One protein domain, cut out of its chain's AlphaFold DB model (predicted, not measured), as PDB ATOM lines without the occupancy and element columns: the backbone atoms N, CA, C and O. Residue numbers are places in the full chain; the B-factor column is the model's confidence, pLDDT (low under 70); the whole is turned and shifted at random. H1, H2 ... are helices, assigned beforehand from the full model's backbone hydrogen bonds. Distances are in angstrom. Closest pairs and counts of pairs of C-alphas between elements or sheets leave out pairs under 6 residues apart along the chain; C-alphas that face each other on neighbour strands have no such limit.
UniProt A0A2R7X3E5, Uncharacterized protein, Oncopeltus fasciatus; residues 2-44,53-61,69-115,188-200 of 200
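AT A GLANCE: This is residues 2 to 44, 53 to 61, 69 to 115 and 188 to 200 of the 200 residues of an uncharacterized protein of Oncopeltus fasciatus (UniProt A0A2R7X3E5). H3, H4 and H5 form a small three-helix bundle, with H2 side by side with H3 and H1 slanting off beyond H2, residues 2 to 10 sticking out. The 112 printed residues have five named helices, H1 to H5, and no named strand: all helix. The whole is compact, radius of gyration of the C-alphas 15.2 A, spanning 47 by 39 by 22 A.

HOW THE PARTS SIT: H1, residues 3 to 23, with residues 15 to 19 alone touches H2, residues 28 to 39, a hairpin; closest C-alphas Arg 16 and Phe 31, 5.7 A. H2 touches H3, residues 73 to 88, at a shallow tilt of 20 degrees, opposite ways; closest C-alphas Ala 33 and Ala 78, 4.1 A. H4, residues 94 to 111, touches H5, residues 188 to 198; closest C-alphas Thr 104 and Ser 191, 6.3 A. Every O i to N i+4 pair is within hydrogen-bond range in H2 to H5, 9 of 17 in H1.

IN THESE COORDINATES: H1, 32.7 A long, begins at C-alpha 3 (22.839, 4.456, -11.630); H4 measures 25.8 A, H3 23.0 A. H5 ends at C-alpha 198 (8.927, -10.959, 24.414).

THE WHOLE: Cuts leave C-alpha gaps of 14.1 A (44 to 53), 21.6 A (61 to 69) and 23.1 A (115 to 188). Residues 2 to 17, among others, have pLDDT under 70.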
ATOM      1  N   PHE A   2      21.646   8.439 -12.664       28.02
ATOM      2  CA  PHE A   2      20.721   7.360 -13.091       28.02
ATOM      3  C   PHE A   2      21.138   5.937 -12.658       28.02
ATOM      4  O   PHE A   2      20.422   4.978 -12.919       28.02
ATOM      5  N   ILE A   3      22.268   5.779 -11.956       28.83
ATOM      6  CA  ILE A   3      22.839   4.456 -11.630       28.83
ATOM      7  C   ILE A   3      22.309   3.891 -10.292       28.83
ATOM      8  O   ILE A   3      22.318   2.680 -10.090       28.83
ATOM      9  N   ASN A   4      21.768   4.728  -9.397       33.94
ATOM     10  CA  ASN A   4      21.314   4.280  -8.068       33.94
ATOM     11  C   ASN A   4      19.932   3.602  -8.050       33.94
ATOM     12  O   ASN A   4      19.685   2.756  -7.195       33.94
ATOM     13  N   TYR A   5      19.048   3.905  -9.005       30.62
ATOM     14  CA  TYR A   5      17.692   3.342  -9.006       30.62
ATOM     15  C   TYR A   5      17.655   1.876  -9.453       30.62
ATOM     16  O   TYR A   5      16.937   1.081  -8.858       30.62
ATOM     17  N   TYR A   6      18.485   1.470 -10.418       27.86
ATOM     18  CA  TYR A   6      18.490   0.089 -10.920       27.86
ATOM     19  C   TYR A   6      19.034  -0.927  -9.909       27.86
ATOM     20  O   TYR A   6      18.559  -2.060  -9.867       27.86
ATOM     21  N   LYS A   7      19.977  -0.523  -9.043       32.31
ATOM     22  CA  LYS A   7      20.500  -1.382  -7.969       32.31
ATOM     23  C   LYS A   7      19.465  -1.598  -6.856       32.31
ATOM     24  O   LYS A   7      19.341  -2.720  -6.372       32.31
ATOM     25  N   LEU A   8      18.674  -0.573  -6.515       38.69
ATOM     26  CA  LEU A   8      17.532  -0.699  -5.597       38.69
ATOM     27  C   LEU A   8      16.384  -1.523  -6.210       38.69
ATOM     28  O   LEU A   8      15.810  -2.380  -5.540       38.69
ATOM     29  N   PHE A   9      16.077  -1.306  -7.493       32.81
ATOM     30  CA  PHE A   9      14.959  -1.951  -8.190       32.81
ATOM     31  C   PHE A   9      15.179  -3.464  -8.384       32.81
ATOM     32  O   PHE A   9      14.259  -4.258  -8.180       32.81
ATOM     33  N   PHE A  10      16.413  -3.898  -8.675       32.94
ATOM     34  CA  PHE A  10      16.749  -5.327  -8.789       32.94
ATOM     35  C   PHE A  10      16.788  -6.056  -7.434       32.94
ATOM     36  O   PHE A  10      16.479  -7.249  -7.367       32.94
ATOM     37  N   PHE A  11      17.134  -5.358  -6.348       41.66
ATOM     38  CA  PHE A  11      17.155  -5.933  -4.998       41.66
ATOM     39  C   PHE A  11      15.733  -6.115  -4.433       41.66
ATOM     40  O   PHE A  11      15.448  -7.117  -3.778       41.66
ATOM     41  N   HIS A  12      14.816  -5.196  -4.756       43.53
ATOM     42  CA  HIS A  12      13.415  -5.226  -4.318       43.53
ATOM     43  C   HIS A  12      12.614  -6.391  -4.947       43.53
ATOM     44  O   HIS A  12      11.871  -7.083  -4.251       43.53
ATOM     45  N   PHE A  13      12.817  -6.694  -6.238       43.31
ATOM     46  CA  PHE A  13      12.062  -7.749  -6.941       43.31
ATOM     47  C   PHE A  13      12.516  -9.184  -6.596       43.31
ATOM     48  O   PHE A  13      11.729 -10.134  -6.656       43.31
ATOM     49  N   ARG A  14      13.789  -9.374  -6.211       51.31
ATOM     50  CA  ARG A  14      14.350 -10.707  -5.914       51.31
ATOM     51  C   ARG A  14      13.849 -11.298  -4.590       51.31
ATOM     52  O   ARG A  14      13.690 -12.521  -4.534       51.31
ATOM     53  N   PHE A  15      13.573 -10.451  -3.591       54.84
ATOM     54  CA  PHE A  15      13.087 -10.846  -2.259       54.84
ATOM     55  C   PHE A  15      11.572 -11.066  -2.199       54.84
ATOM     56  O   PHE A  15      11.143 -12.040  -1.593       54.84
ATOM     57  N   ARG A  16      10.756 -10.271  -2.911       57.34
ATOM     58  CA  ARG A  16       9.301 -10.516  -2.966       57.34
ATOM     59  C   ARG A  16       8.976 -11.906  -3.518       57.34
ATOM     60  O   ARG A  16       8.135 -12.610  -2.993       57.34
ATOM     61  N   ASN A  17       9.721 -12.353  -4.525       69.62
ATOM     62  CA  ASN A  17       9.559 -13.698  -5.078       69.62
ATOM     63  C   ASN A  17      10.370 -14.773  -4.327       69.62
ATOM     64  O   ASN A  17      10.296 -15.947  -4.685       69.62
ATOM     65  N   TYR A  18      11.192 -14.402  -3.338       77.94
ATOM     66  CA  TYR A  18      12.016 -15.357  -2.592       77.94
ATOM     67  C   TYR A  18      11.169 -16.231  -1.672       77.94
ATOM     68  O   TYR A  18      11.293 -17.451  -1.758       77.94
ATOM     69  N   SER A  19      10.281 -15.634  -0.872       81.56
ATOM     70  CA  SER A  19       9.400 -16.384   0.030       81.56
ATOM     71  C   SER A  19       8.493 -17.346  -0.740       81.56
ATOM     72  O   SER A  19       8.405 -18.507  -0.363       81.56
ATOM     73  N   ILE A  20       7.937 -16.937  -1.890       85.94
ATOM     74  CA  ILE A  20       7.158 -17.839  -2.761       85.94
ATOM     75  C   ILE A  20       8.000 -19.027  -3.223       85.94
ATOM     76  O   ILE A  20       7.572 -20.169  -3.102       85.94
ATOM     77  N   ARG A  21       9.207 -18.789  -3.753       85.69
ATOM     78  CA  ARG A  21      10.070 -19.885  -4.228       85.69
ATOM     79  C   ARG A  21      10.513 -20.811  -3.097       85.69
ATOM     80  O   ARG A  21      10.728 -21.991  -3.340       85.69
ATOM     81  N   ARG A  22      10.706 -20.271  -1.892       84.12
ATOM     82  CA  ARG A  22      11.236 -21.006  -0.740       84.12
ATOM     83  C   ARG A  22      10.161 -21.777   0.016       84.12
ATOM     84  O   ARG A  22      10.448 -22.873   0.489       84.12
ATOM     85  N   TYR A  23       8.962 -21.214   0.132       90.12
ATOM     86  CA  TYR A  23       7.843 -21.797   0.873       90.12
ATOM     87  C   TYR A  23       6.811 -22.460  -0.043       90.12
ATOM     88  O   TYR A  23       5.927 -23.156   0.434       90.12
ATOM     89  N   GLY A  24       6.905 -22.262  -1.359       88.25
ATOM     90  CA  GLY A  24       5.985 -22.859  -2.327       88.25
ATOM     91  C   GLY A  24       4.583 -22.246  -2.322       88.25
ATOM     92  O   GLY A  24       3.703 -22.769  -2.996       88.25
ATOM     93  N   GLN A  25       4.367 -21.144  -1.596       88.00
ATOM     94  CA  GLN A  25       3.060 -20.506  -1.459       88.00
ATOM     95  C   GLN A  25       3.154 -18.986  -1.340       88.00
ATOM     96  O   GLN A  25       4.157 -18.424  -0.892       88.00
ATOM     97  N   ILE A  26       2.082 -18.324  -1.763       89.88
ATOM     98  CA  ILE A  26       1.910 -16.878  -1.651       89.88
ATOM     99  C   ILE A  26       1.331 -16.585  -0.267       89.88
ATOM    100  O   ILE A  26       0.342 -17.194   0.128       89.88
ATOM    101  N   ASN A  27       1.944 -15.660   0.464       91.88
ATOM    102  CA  ASN A  27       1.415 -15.146   1.721       91.88
ATOM    103  C   ASN A  27       1.907 -13.703   1.912       91.88
ATOM    104  O   ASN A  27       3.099 -13.432   1.730       91.88
ATOM    105  N   GLU A  28       0.991 -12.785   2.223       92.19
ATOM    106  CA  GLU A  28       1.292 -11.351   2.291       92.19
ATOM    107  C   GLU A  28       2.199 -11.006   3.469       92.19
ATOM    108  O   GLU A  28       3.204 -10.320   3.274       92.19
ATOM    109  N   HIS A  29       1.928 -11.578   4.642       94.38
ATOM    110  CA  HIS A  29       2.756 -11.409   5.833       94.38
ATOM    111  C   HIS A  29       4.203 -11.860   5.604       94.38
ATOM    112  O   HIS A  29       5.151 -11.149   5.937       94.38
ATOM    113  N   ASN A  30       4.412 -12.976   4.899       90.50
ATOM    114  CA  ASN A  30       5.752 -13.398   4.492       90.50
ATOM    115  C   ASN A  30       6.456 -12.346   3.617       90.50
ATOM    116  O   ASN A  30       7.662 -12.146   3.752       90.50
ATOM    117  N   PHE A  31       5.756 -11.650   2.715       90.25
ATOM    118  CA  PHE A  31       6.384 -10.574   1.935       90.25
ATOM    119  C   PHE A  31       6.784  -9.387   2.803       90.25
ATOM    120  O   PHE A  31       7.872  -8.839   2.610       90.25
ATOM    121  N   ILE A  32       5.919  -9.004   3.740       91.06
ATOM    122  CA  ILE A  32       6.152  -7.885   4.652       91.06
ATOM    123  C   ILE A  32       7.349  -8.201   5.553       91.06
ATOM    124  O   ILE A  32       8.313  -7.429   5.584       91.06
ATOM    125  N   ALA A  33       7.366  -9.381   6.175       90.50
ATOM    126  CA  ALA A  33       8.469  -9.833   7.011       90.50
ATOM    127  C   ALA A  33       9.820  -9.800   6.286       90.50
ATOM    128  O   ALA A  33      10.796  -9.224   6.770       90.50
ATOM    129  N   TRP A  34       9.884 -10.377   5.081       87.94
ATOM    130  CA  TRP A  34      11.114 -10.378   4.290       87.94
ATOM    131  C   TRP A  34      11.528  -8.971   3.840       87.94
ATOM    132  O   TRP A  34      12.722  -8.740   3.635       87.94
ATOM    133  N   SER A  35      10.597  -8.016   3.732       88.75
ATOM    134  CA  SER A  35      10.937  -6.605   3.515       88.75
ATOM    135  C   SER A  35      11.611  -5.991   4.741       88.75
ATOM    136  O   SER A  35      12.667  -5.375   4.593       88.75
ATOM    137  N   TYR A  36      11.075  -6.215   5.945       90.38
ATOM    138  CA  TYR A  36      11.705  -5.754   7.185       90.38
ATOM    139  C   TYR A  36      13.117  -6.321   7.355       90.38
ATOM    140  O   TYR A  36      14.053  -5.570   7.637       90.38
ATOM    141  N   LEU A  37      13.309  -7.621   7.106       85.31
ATOM    142  CA  LEU A  37      14.631  -8.259   7.168       85.31
ATOM    143  C   LEU A  37      15.593  -7.698   6.117       85.31
ATOM    144  O   LEU A  37      16.765  -7.444   6.416       85.31
ATOM    145  N   LYS A  38      15.099  -7.476   4.893       82.50
ATOM    146  CA  LYS A  38      15.869  -6.866   3.803       82.50
ATOM    147  C   LYS A  38      16.368  -5.481   4.183       82.50
ATOM    148  O   LYS A  38      17.509  -5.174   3.865       82.50
ATOM    149  N   ASP A  39      15.534  -4.670   4.829       83.69
ATOM    150  CA  ASP A  39      15.846  -3.280   5.174       83.69
ATOM    151  C   ASP A  39      16.630  -3.143   6.492       83.69
ATOM    152  O   ASP A  39      17.105  -2.051   6.809       83.69
ATOM    153  N   SER A  40      16.831  -4.249   7.219       85.50
ATOM    154  CA  SER A  40      17.554  -4.307   8.494       85.50
ATOM    155  C   SER A  40      18.786  -5.221   8.442       85.50
ATOM    156  O   SER A  40      19.854  -4.803   7.992       85.50
ATOM    157  N   VAL A  41      18.657  -6.468   8.907       81.19
ATOM    158  CA  VAL A  41      19.752  -7.429   9.093       81.19
ATOM    159  C   VAL A  41      20.498  -7.685   7.784       81.19
ATOM    160  O   VAL A  41      21.722  -7.772   7.778       81.19
ATOM    161  N   TYR A  42      19.793  -7.719   6.651       76.00
ATOM    162  CA  TYR A  42      20.419  -7.922   5.342       76.00
ATOM    163  C   TYR A  42      20.893  -6.627   4.660       76.00
ATOM    164  O   TYR A  42      21.535  -6.702   3.612       76.00
ATOM    165  N   ASN A  43      20.647  -5.450   5.249       80.31
ATOM    166  CA  ASN A  43      21.042  -4.147   4.703       80.31
ATOM    167  C   ASN A  43      22.370  -3.635   5.280       80.31
ATOM    168  O   ASN A  43      22.490  -2.488   5.714       80.31
ATOM    169  N   TYR A  44      23.384  -4.495   5.343       75.25
ATOM    170  CA  TYR A  44      24.700  -4.081   5.816       75.25
ATOM    171  C   TYR A  44      25.525  -3.441   4.691       75.25
ATOM    172  O   TYR A  44      25.799  -4.075   3.673       75.25
ATOM    173  N   LYS A  53      28.154 -11.317  16.439       58.44
ATOM    174  CA  LYS A  53      28.699 -10.687  17.662       58.44
ATOM    175  C   LYS A  53      27.637 -10.470  18.756       58.44
ATOM    176  O   LYS A  53      27.659  -9.434  19.420       58.44
ATOM    177  N   TYR A  54      26.738 -11.433  18.953       67.75
ATOM    178  CA  TYR A  54      25.687 -11.352  19.972       67.75
ATOM    179  C   TYR A  54      26.277 -11.406  21.380       67.75
ATOM    180  O   TYR A  54      27.269 -12.094  21.623       67.75
ATOM    181  N   ILE A  55      25.661 -10.685  22.316       67.38
ATOM    182  CA  ILE A  55      26.116 -10.637  23.709       67.38
ATOM    183  C   ILE A  55      26.092 -12.034  24.330       67.38
ATOM    184  O   ILE A  55      27.098 -12.451  24.887       67.38
ATOM    185  N   VAL A  56      25.020 -12.800  24.121       68.00
ATOM    186  CA  VAL A  56      24.829 -14.142  24.704       68.00
ATOM    187  C   VAL A  56      25.973 -15.096  24.427       68.00
ATOM    188  O   VAL A  56      26.375 -15.857  25.305       68.00
ATOM    189  N   VAL A  57      26.506 -15.056  23.204       71.31
ATOM    190  CA  VAL A  57      27.553 -15.988  22.789       71.31
ATOM    191  C   VAL A  57      28.948 -15.547  23.229       71.31
ATOM    192  O   VAL A  57      29.900 -16.328  23.154       71.31
ATOM    193  N   ARG A  58      29.084 -14.307  23.706       74.94
ATOM    194  CA  ARG A  58      30.343 -13.763  24.211       74.94
ATOM    195  C   ARG A  58      30.582 -14.197  25.648       74.94
ATOM    196  O   ARG A  58      29.661 -14.469  26.409       74.94
ATOM    197  N   HIS A  59      31.857 -14.214  26.015       79.50
ATOM    198  CA  HIS A  59      32.243 -14.391  27.404       79.50
ATOM    199  C   HIS A  59      31.661 -13.235  28.250       79.50
ATOM    200  O   HIS A  59      31.847 -12.072  27.866       79.50
ATOM    201  N   PRO A  60      30.966 -13.515  29.369       83.19
ATOM    202  CA  PRO A  60      30.301 -12.489  30.171       83.19
ATOM    203  C   PRO A  60      31.264 -11.439  30.739       83.19
ATOM    204  O   PRO A  60      32.272 -11.766  31.376       83.19
ATOM    205  N   GLN A  61      30.960 -10.157  30.516       82.81
ATOM    206  CA  GLN A  61      31.772  -9.029  30.979       82.81
ATOM    207  C   GLN A  61      30.910  -7.806  31.313       82.81
ATOM    208  O   GLN A  61      29.880  -7.579  30.689       82.81
ATOM    209  N   TRP A  69      23.831  -2.646  13.329       78.50
ATOM    210  CA  TRP A  69      23.862  -1.638  12.251       78.50
ATOM    211  C   TRP A  69      22.468  -1.298  11.704       78.50
ATOM    212  O   TRP A  69      22.350  -0.528  10.755       78.50
ATOM    213  N   TYR A  70      21.425  -1.890  12.283       78.56
ATOM    214  CA  TYR A  70      20.028  -1.720  11.901       78.56
ATOM    215  C   TYR A  70      19.171  -1.347  13.114       78.56
ATOM    216  O   TYR A  70      19.584  -1.511  14.266       78.56
ATOM    217  N   ASN A  71      17.959  -0.859  12.845       81.75
ATOM    218  CA  ASN A  71      16.949  -0.630  13.870       81.75
ATOM    219  C   ASN A  71      16.350  -1.973  14.318       81.75
ATOM    220  O   ASN A  71      15.767  -2.690  13.507       81.75
ATOM    221  N   ARG A  72      16.491  -2.300  15.605       82.38
ATOM    222  CA  ARG A  72      16.072  -3.586  16.189       82.38
ATOM    223  C   ARG A  72      14.576  -3.850  16.056       82.38
ATOM    224  O   ARG A  72      14.201  -5.003  15.886       82.38
ATOM    225  N   SER A  73      13.752  -2.797  16.045       85.69
ATOM    226  CA  SER A  73      12.301  -2.918  15.825       85.69
ATOM    227  C   SER A  73      11.975  -3.728  14.574       85.69
ATOM    228  O   SER A  73      11.083  -4.557  14.612       85.69
ATOM    229  N   TYR A  74      12.768  -3.613  13.504       87.75
ATOM    230  CA  TYR A  74      12.495  -4.318  12.249       87.75
ATOM    231  C   TYR A  74      12.599  -5.841  12.401       87.75
ATOM    232  O   TYR A  74      11.922  -6.568  11.681       87.75
ATOM    233  N   VAL A  75      13.426  -6.342  13.327       88.25
ATOM    234  CA  VAL A  75      13.501  -7.782  13.624       88.25
ATOM    235  C   VAL A  75      12.234  -8.240  14.345       88.25
ATOM    236  O   VAL A  75      11.714  -9.303  14.020       88.25
ATOM    237  N   PHE A  76      11.718  -7.437  15.277       89.12
ATOM    238  CA  PHE A  76      10.486  -7.745  16.004       89.12
ATOM    239  C   PHE A  76       9.250  -7.659  15.102       89.12
ATOM    240  O   PHE A  76       8.436  -8.578  15.117       89.12
ATOM    241  N   GLU A  77       9.170  -6.643  14.239       92.81
ATOM    242  CA  GLU A  77       8.107  -6.533  13.232       92.81
ATOM    243  C   GLU A  77       8.153  -7.710  12.252       92.81
ATOM    244  O   GLU A  77       7.139  -8.354  11.994       92.81
ATOM    245  N   ALA A  78       9.343  -8.074  11.757       92.44
ATOM    246  CA  ALA A  78       9.489  -9.256  10.913       92.44
ATOM    247  C   ALA A  78       9.039 -10.534  11.633       92.44
ATOM    248  O   ALA A  78       8.424 -11.403  11.016       92.44
ATOM    249  N   TRP A  79       9.357 -10.671  12.922       93.00
ATOM    250  CA  TRP A  79       8.993 -11.841  13.712       93.00
ATOM    251  C   TRP A  79       7.480 -11.949  13.911       93.00
ATOM    252  O   TRP A  79       6.927 -13.027  13.688       93.00
ATOM    253  N   ASN A  80       6.808 -10.836  14.220       94.44
ATOM    254  CA  ASN A  80       5.349 -10.762  14.275       94.44
ATOM    255  C   ASN A  80       4.716 -11.202  12.945       94.44
ATOM    256  O   ASN A  80       3.885 -12.107  12.912       94.44
ATOM    257  N   GLU A  81       5.181 -10.639  11.828       95.69
ATOM    258  CA  GLU A  81       4.689 -10.970  10.488       95.69
ATOM    259  C   GLU A  81       4.899 -12.456  10.137       95.69
ATOM    260  O   GLU A  81       4.007 -13.103   9.594       95.69
ATOM    261  N   PHE A  82       6.025 -13.070  10.518       93.81
ATOM    262  CA  PHE A  82       6.216 -14.519  10.351       93.81
ATOM    263  C   PHE A  82       5.202 -15.351  11.154       93.81
ATOM    264  O   PHE A  82       4.768 -16.409  10.694       93.81
ATOM    265  N   LEU A  83       4.812 -14.907  12.349       93.75
ATOM    266  CA  LEU A  83       3.819 -15.609  13.168       93.75
ATOM    267  C   LEU A  83       2.397 -15.427  12.633       93.75
ATOM    268  O   LEU A  83       1.614 -16.380  12.673       93.75
ATOM    269  N   LEU A  84       2.081 -14.249  12.091       95.06
ATOM    270  CA  LEU A  84       0.838 -14.007  11.358       95.06
ATOM    271  C   LEU A  84       0.767 -14.893  10.112       95.06
ATOM    272  O   LEU A  84      -0.214 -15.616   9.942       95.06
ATOM    273  N   ALA A  85       1.845 -14.963   9.324       93.81
ATOM    274  CA  ALA A  85       1.951 -15.898   8.209       93.81
ATOM    275  C   ALA A  85       1.698 -17.340   8.673       93.81
ATOM    276  O   ALA A  85       0.869 -18.040   8.101       93.81
ATOM    277  N   ALA A  86       2.335 -17.780   9.764       92.94
ATOM    278  CA  ALA A  86       2.142 -19.128  10.293       92.94
ATOM    279  C   ALA A  86       0.674 -19.447  10.644       92.94
ATOM    280  O   ALA A  86       0.287 -20.612  10.573       92.94
ATOM    281  N   ASN A  87      -0.145 -18.455  11.010       92.81
ATOM    282  CA  ASN A  87      -1.576 -18.651  11.266       92.81
ATOM    283  C   ASN A  87      -2.399 -18.839   9.985       92.81
ATOM    284  O   ASN A  87      -3.411 -19.533  10.018       92.81
ATOM    285  N   GLU A  88      -1.981 -18.223   8.881       92.88
ATOM    286  CA  GLU A  88      -2.713 -18.235   7.610       92.88
ATOM    287  C   GLU A  88      -2.282 -19.355   6.661       92.88
ATOM    288  O   GLU A  88      -3.035 -19.762   5.778       92.88
ATOM    289  N   MET A  89      -1.045 -19.832   6.793       90.38
ATOM    290  CA  MET A  89      -0.493 -20.856   5.913       90.38
ATOM    291  C   MET A  89      -1.197 -22.209   6.124       90.38
ATOM    292  O   MET A  89      -1.200 -22.747   7.227       90.38
ATOM    293  N   GLU A  90      -1.715 -22.797   5.039       84.25
ATOM    294  CA  GLU A  90      -2.333 -24.139   5.042       84.25
ATOM    295  C   GLU A  90      -1.331 -25.239   5.435       84.25
ATOM    296  O   GLU A  90      -1.650 -26.183   6.163       84.25
ATOM    297  N   HIS A  91      -0.089 -25.097   4.972       86.94
ATOM    298  CA  HIS A  91       1.020 -25.988   5.282       86.94
ATOM    299  C   HIS A  91       2.258 -25.177   5.666       86.94
ATOM    300  O   HIS A  91       2.510 -24.101   5.128       86.94
ATOM    301  N   HIS A  92       3.070 -25.720   6.573       89.81
ATOM    302  CA  HIS A  92       4.331 -25.102   6.995       89.81
ATOM    303  C   HIS A  92       5.502 -25.927   6.469       89.81
ATOM    304  O   HIS A  92       5.902 -26.889   7.143       89.81
ATOM    305  N   PRO A  93       6.042 -25.590   5.282       89.81
ATOM    306  CA  PRO A  93       7.179 -26.303   4.722       89.81
ATOM    307  C   PRO A  93       8.377 -26.214   5.669       89.81
ATOM    308  O   PRO A  93       8.519 -25.259   6.437       89.81
ATOM    309  N   GLU A  94       9.266 -27.201   5.607       84.69
ATOM    310  CA  GLU A  94      10.445 -27.270   6.477       84.69
ATOM    311  C   GLU A  94      11.299 -25.995   6.395       84.69
ATOM    312  O   GLU A  94      11.735 -25.467   7.413       84.69
ATOM    313  N   THR A  95      11.440 -25.426   5.196       83.88
ATOM    314  CA  THR A  95      12.143 -24.160   4.958       83.88
ATOM    315  C   THR A  95      11.544 -22.983   5.729       83.88
ATOM    316  O   THR A  95      12.295 -22.152   6.230       83.88
ATOM    317  N   PHE A  96      10.216 -22.918   5.865       88.50
ATOM    318  CA  PHE A  96       9.544 -21.890   6.664       88.50
ATOM    319  C   PHE A  96       9.815 -22.084   8.156       88.50
ATOM    320  O   PHE A  96      10.118 -21.123   8.857       88.50
ATOM    321  N   ARG A  97       9.760 -23.330   8.642       85.44
ATOM    322  CA  ARG A  97      10.047 -23.649  10.050       85.44
ATOM    323  C   ARG A  97      11.484 -23.287  10.419       85.44
ATOM    324  O   ARG A  97      11.699 -22.703  11.473       85.44
ATOM    325  N   ILE A  98      12.441 -23.592   9.541       80.88
ATOM    326  CA  ILE A  98      13.853 -23.228   9.718       80.88
ATOM    327  C   ILE A  98      14.006 -21.707   9.815       80.88
ATOM    328  O   ILE A  98      14.609 -21.217  10.767       80.88
ATOM    329  N   ASP A  99      13.418 -20.955   8.883       86.44
ATOM    330  CA  ASP A  99      13.534 -19.495   8.887       86.44
ATOM    331  C   ASP A  99      12.850 -18.864  10.118       86.44
ATOM    332  O   ASP A  99      13.384 -17.921  10.699       86.44
ATOM    333  N   LEU A 100      11.712 -19.411  10.568       88.44
ATOM    334  CA  LEU A 100      11.031 -18.974  11.791       88.44
ATOM    335  C   LEU A 100      11.875 -19.240  13.047       88.44
ATOM    336  O   LEU A 100      11.929 -18.389  13.937       88.44
ATOM    337  N   VAL A 101      12.564 -20.386  13.123       81.56
ATOM    338  CA  VAL A 101      13.524 -20.680  14.203       81.56
ATOM    339  C   VAL A 101      14.654 -19.662  14.202       81.56
ATOM    340  O   VAL A 101      14.980 -19.108  15.252       81.56
ATOM    341  N   ASP A 102      15.239 -19.392  13.036       81.81
ATOM    342  CA  ASP A 102      16.343 -18.446  12.914       81.81
ATOM    343  C   ASP A 102      15.932 -17.022  13.286       81.81
ATOM    344  O   ASP A 102      16.683 -16.326  13.975       81.81
ATOM    345  N   LEU A 103      14.730 -16.606  12.891       85.12
ATOM    346  CA  LEU A 103      14.189 -15.299  13.236       85.12
ATOM    347  C   LEU A 103      13.852 -15.187  14.725       85.12
ATOM    348  O   LEU A 103      14.214 -14.199  15.357       85.12
ATOM    349  N   THR A 104      13.250 -16.222  15.312       83.81
ATOM    350  CA  THR A 104      12.982 -16.277  16.759       83.81
ATOM    351  C   THR A 104      14.291 -16.236  17.551       83.81
ATOM    352  O   THR A 104      14.421 -15.489  18.520       83.81
ATOM    353  N   ARG A 105      15.316 -16.971  17.100       80.06
ATOM    354  CA  ARG A 105      16.665 -16.920  17.678       80.06
ATOM    355  C   ARG A 105      17.257 -15.516  17.575       80.06
ATOM    356  O   ARG A 105      17.832 -15.038  18.549       80.06
ATOM    357  N   GLN A 106      17.133 -14.863  16.419       80.44
ATOM    358  CA  GLN A 106      17.616 -13.498  16.216       80.44
ATOM    359  C   GLN A 106      16.914 -12.512  17.159       80.44
ATOM    360  O   GLN A 106      17.591 -11.720  17.810       80.44
ATOM    361  N   ALA A 107      15.588 -12.586  17.279       83.00
ATOM    362  CA  ALA A 107      14.810 -11.728  18.167       83.00
ATOM    363  C   ALA A 107      15.209 -11.921  19.639       83.00
ATOM    364  O   ALA A 107      15.481 -10.950  20.344       83.00
ATOM    365  N   LEU A 108      15.360 -13.170  20.094       76.12
ATOM    366  CA  LEU A 108      15.845 -13.439  21.449       76.12
ATOM    367  C   LEU A 108      17.270 -12.922  21.671       76.12
ATOM    368  O   LEU A 108      17.597 -12.465  22.761       76.12
ATOM    369  N   GLN A 109      18.139 -12.978  20.660       73.62
ATOM    370  CA  GLN A 109      19.500 -12.450  20.775       73.62
ATOM    371  C   GLN A 109      19.533 -10.931  20.974       73.62
ATOM    372  O   GLN A 109      20.441 -10.453  21.655       73.62
ATOM    373  N   GLU A 110      18.543 -10.197  20.456       73.00
ATOM    374  CA  GLU A 110      18.341  -8.774  20.762       73.00
ATOM    375  C   GLU A 110      17.816  -8.568  22.197       73.00
ATOM    376  O   GLU A 110      18.245  -7.637  22.880       73.00
ATOM    377  N   TYR A 111      16.949  -9.460  22.699       68.94
ATOM    378  CA  TYR A 111      16.429  -9.402  24.076       68.94
ATOM    379  C   TYR A 111      17.436  -9.767  25.147       68.94
ATOM    380  O   TYR A 111      17.403  -9.210  26.241       68.94
ATOM    381  N   ALA A 112      18.333 -10.704  24.873       62.12
ATOM    382  CA  ALA A 112      19.298 -11.169  25.855       62.12
ATOM    383  C   ALA A 112      20.366 -10.116  26.201       62.12
ATOM    384  O   ALA A 112      21.178 -10.315  27.102       62.12
ATOM    385  N   GLU A 113      20.346  -8.965  25.525       57.12
ATOM    386  CA  GLU A 113      21.024  -7.764  26.002       57.12
ATOM    387  C   GLU A 113      20.392  -7.194  27.286       57.12
ATOM    388  O   GLU A 113      21.053  -6.440  27.999       57.12
ATOM    389  N   SER A 114      19.139  -7.559  27.586       55.62
ATOM    390  CA  SER A 114      18.334  -7.011  28.678       55.62
ATOM    391  C   SER A 114      18.090  -7.968  29.856       55.62
ATOM    392  O   SER A 114      18.090  -7.480  30.983       55.62
ATOM    393  N   PHE A 115      17.942  -9.295  29.672       61.84
ATOM    394  CA  PHE A 115      17.543 -10.188  30.783       61.84
ATOM    395  C   PHE A 115      18.012 -11.655  30.718       61.84
ATOM    396  O   PHE A 115      18.158 -12.254  29.655       61.84
ATOM    397  N   ILE A 188       6.341 -23.864  15.801       84.94
ATOM    398  CA  ILE A 188       5.415 -22.735  15.680       84.94
ATOM    399  C   ILE A 188       4.840 -22.411  17.055       84.94
ATOM    400  O   ILE A 188       4.853 -21.248  17.454       84.94
ATOM    401  N   GLY A 189       4.401 -23.426  17.802       85.38
ATOM    402  CA  GLY A 189       3.929 -23.269  19.176       85.38
ATOM    403  C   GLY A 189       4.976 -22.637  20.095       85.38
ATOM    404  O   GLY A 189       4.666 -21.682  20.805       85.38
ATOM    405  N   ILE A 190       6.231 -23.094  20.023       82.38
ATOM    406  CA  ILE A 190       7.349 -22.525  20.793       82.38
ATOM    407  C   ILE A 190       7.602 -21.070  20.381       82.38
ATOM    408  O   ILE A 190       7.700 -20.200  21.242       82.38
ATOM    409  N   SER A 191       7.649 -20.775  19.078       82.88
ATOM    410  CA  SER A 191       7.890 -19.409  18.593       82.88
ATOM    411  C   SER A 191       6.781 -18.445  19.029       82.88
ATOM    412  O   SER A 191       7.077 -17.344  19.485       82.88
ATOM    413  N   LYS A 192       5.510 -18.873  18.977       86.44
ATOM    414  CA  LYS A 192       4.362 -18.100  19.483       86.44
ATOM    415  C   LYS A 192       4.423 -17.879  20.991       86.44
ATOM    416  O   LYS A 192       4.152 -16.777  21.452       86.44
ATOM    417  N   PHE A 193       4.767 -18.912  21.757       85.81
ATOM    418  CA  PHE A 193       4.903 -18.818  23.210       85.81
ATOM    419  C   PHE A 193       5.970 -17.796  23.613       85.81
ATOM    420  O   PHE A 193       5.736 -16.959  24.481       85.81
ATOM    421  N   ILE A 194       7.121 -17.843  22.945       82.94
ATOM    422  CA  ILE A 194       8.230 -16.922  23.191       82.94
ATOM    423  C   ILE A 194       7.842 -15.503  22.752       82.94
ATOM    424  O   ILE A 194       8.102 -14.556  23.490       82.94
ATOM    425  N   TYR A 195       7.153 -15.346  21.618       83.94
ATOM    426  CA  TYR A 195       6.619 -14.050  21.194       83.94
ATOM    427  C   TYR A 195       5.610 -13.480  22.191       83.94
ATOM    428  O   TYR A 195       5.694 -12.317  22.536       83.94
ATOM    429  N   GLY A 196       4.713 -14.283  22.763       84.19
ATOM    430  CA  GLY A 196       3.791 -13.791  23.794       84.19
ATOM    431  C   GLY A 196       4.483 -13.264  25.060       84.19
ATOM    432  O   GLY A 196       3.877 -12.515  25.819       84.19
ATOM    433  N   ARG A 197       5.744 -13.645  25.303       81.06
ATOM    434  CA  ARG A 197       6.539 -13.174  26.445       81.06
ATOM    435  C   ARG A 197       7.435 -11.979  26.112       81.06
ATOM    436  O   ARG A 197       7.728 -11.189  27.002       81.06
ATOM    437  N   TRP A 198       7.883 -11.885  24.862       78.12
ATOM    438  CA  TRP A 198       8.927 -10.959  24.414       78.12
ATOM    439  C   TRP A 198       8.537 -10.189  23.137       78.12
ATOM    440  O   TRP A 198       9.388  -9.672  22.439       78.12
ATOM    441  N   GLY A 199       7.283 -10.183  22.716       65.88
ATOM    442  CA  GLY A 199       6.865  -9.620  21.424       65.88
ATOM    443  C   GLY A 199       6.559  -8.124  21.455       65.88
ATOM    444  O   GLY A 199       6.389  -7.542  20.385       65.88
ATOM    445  N   GLU A 200       6.502  -7.531  22.654       58.25
ATOM    446  CA  GLU A 200       6.107  -6.140  22.934       58.25
ATOM    447  C   GLU A 200       7.243  -5.326  23.566       58.25
ATOM    448  O   GLU A 200       7.837  -5.801  24.564       58.25
TER     449      GLU A 200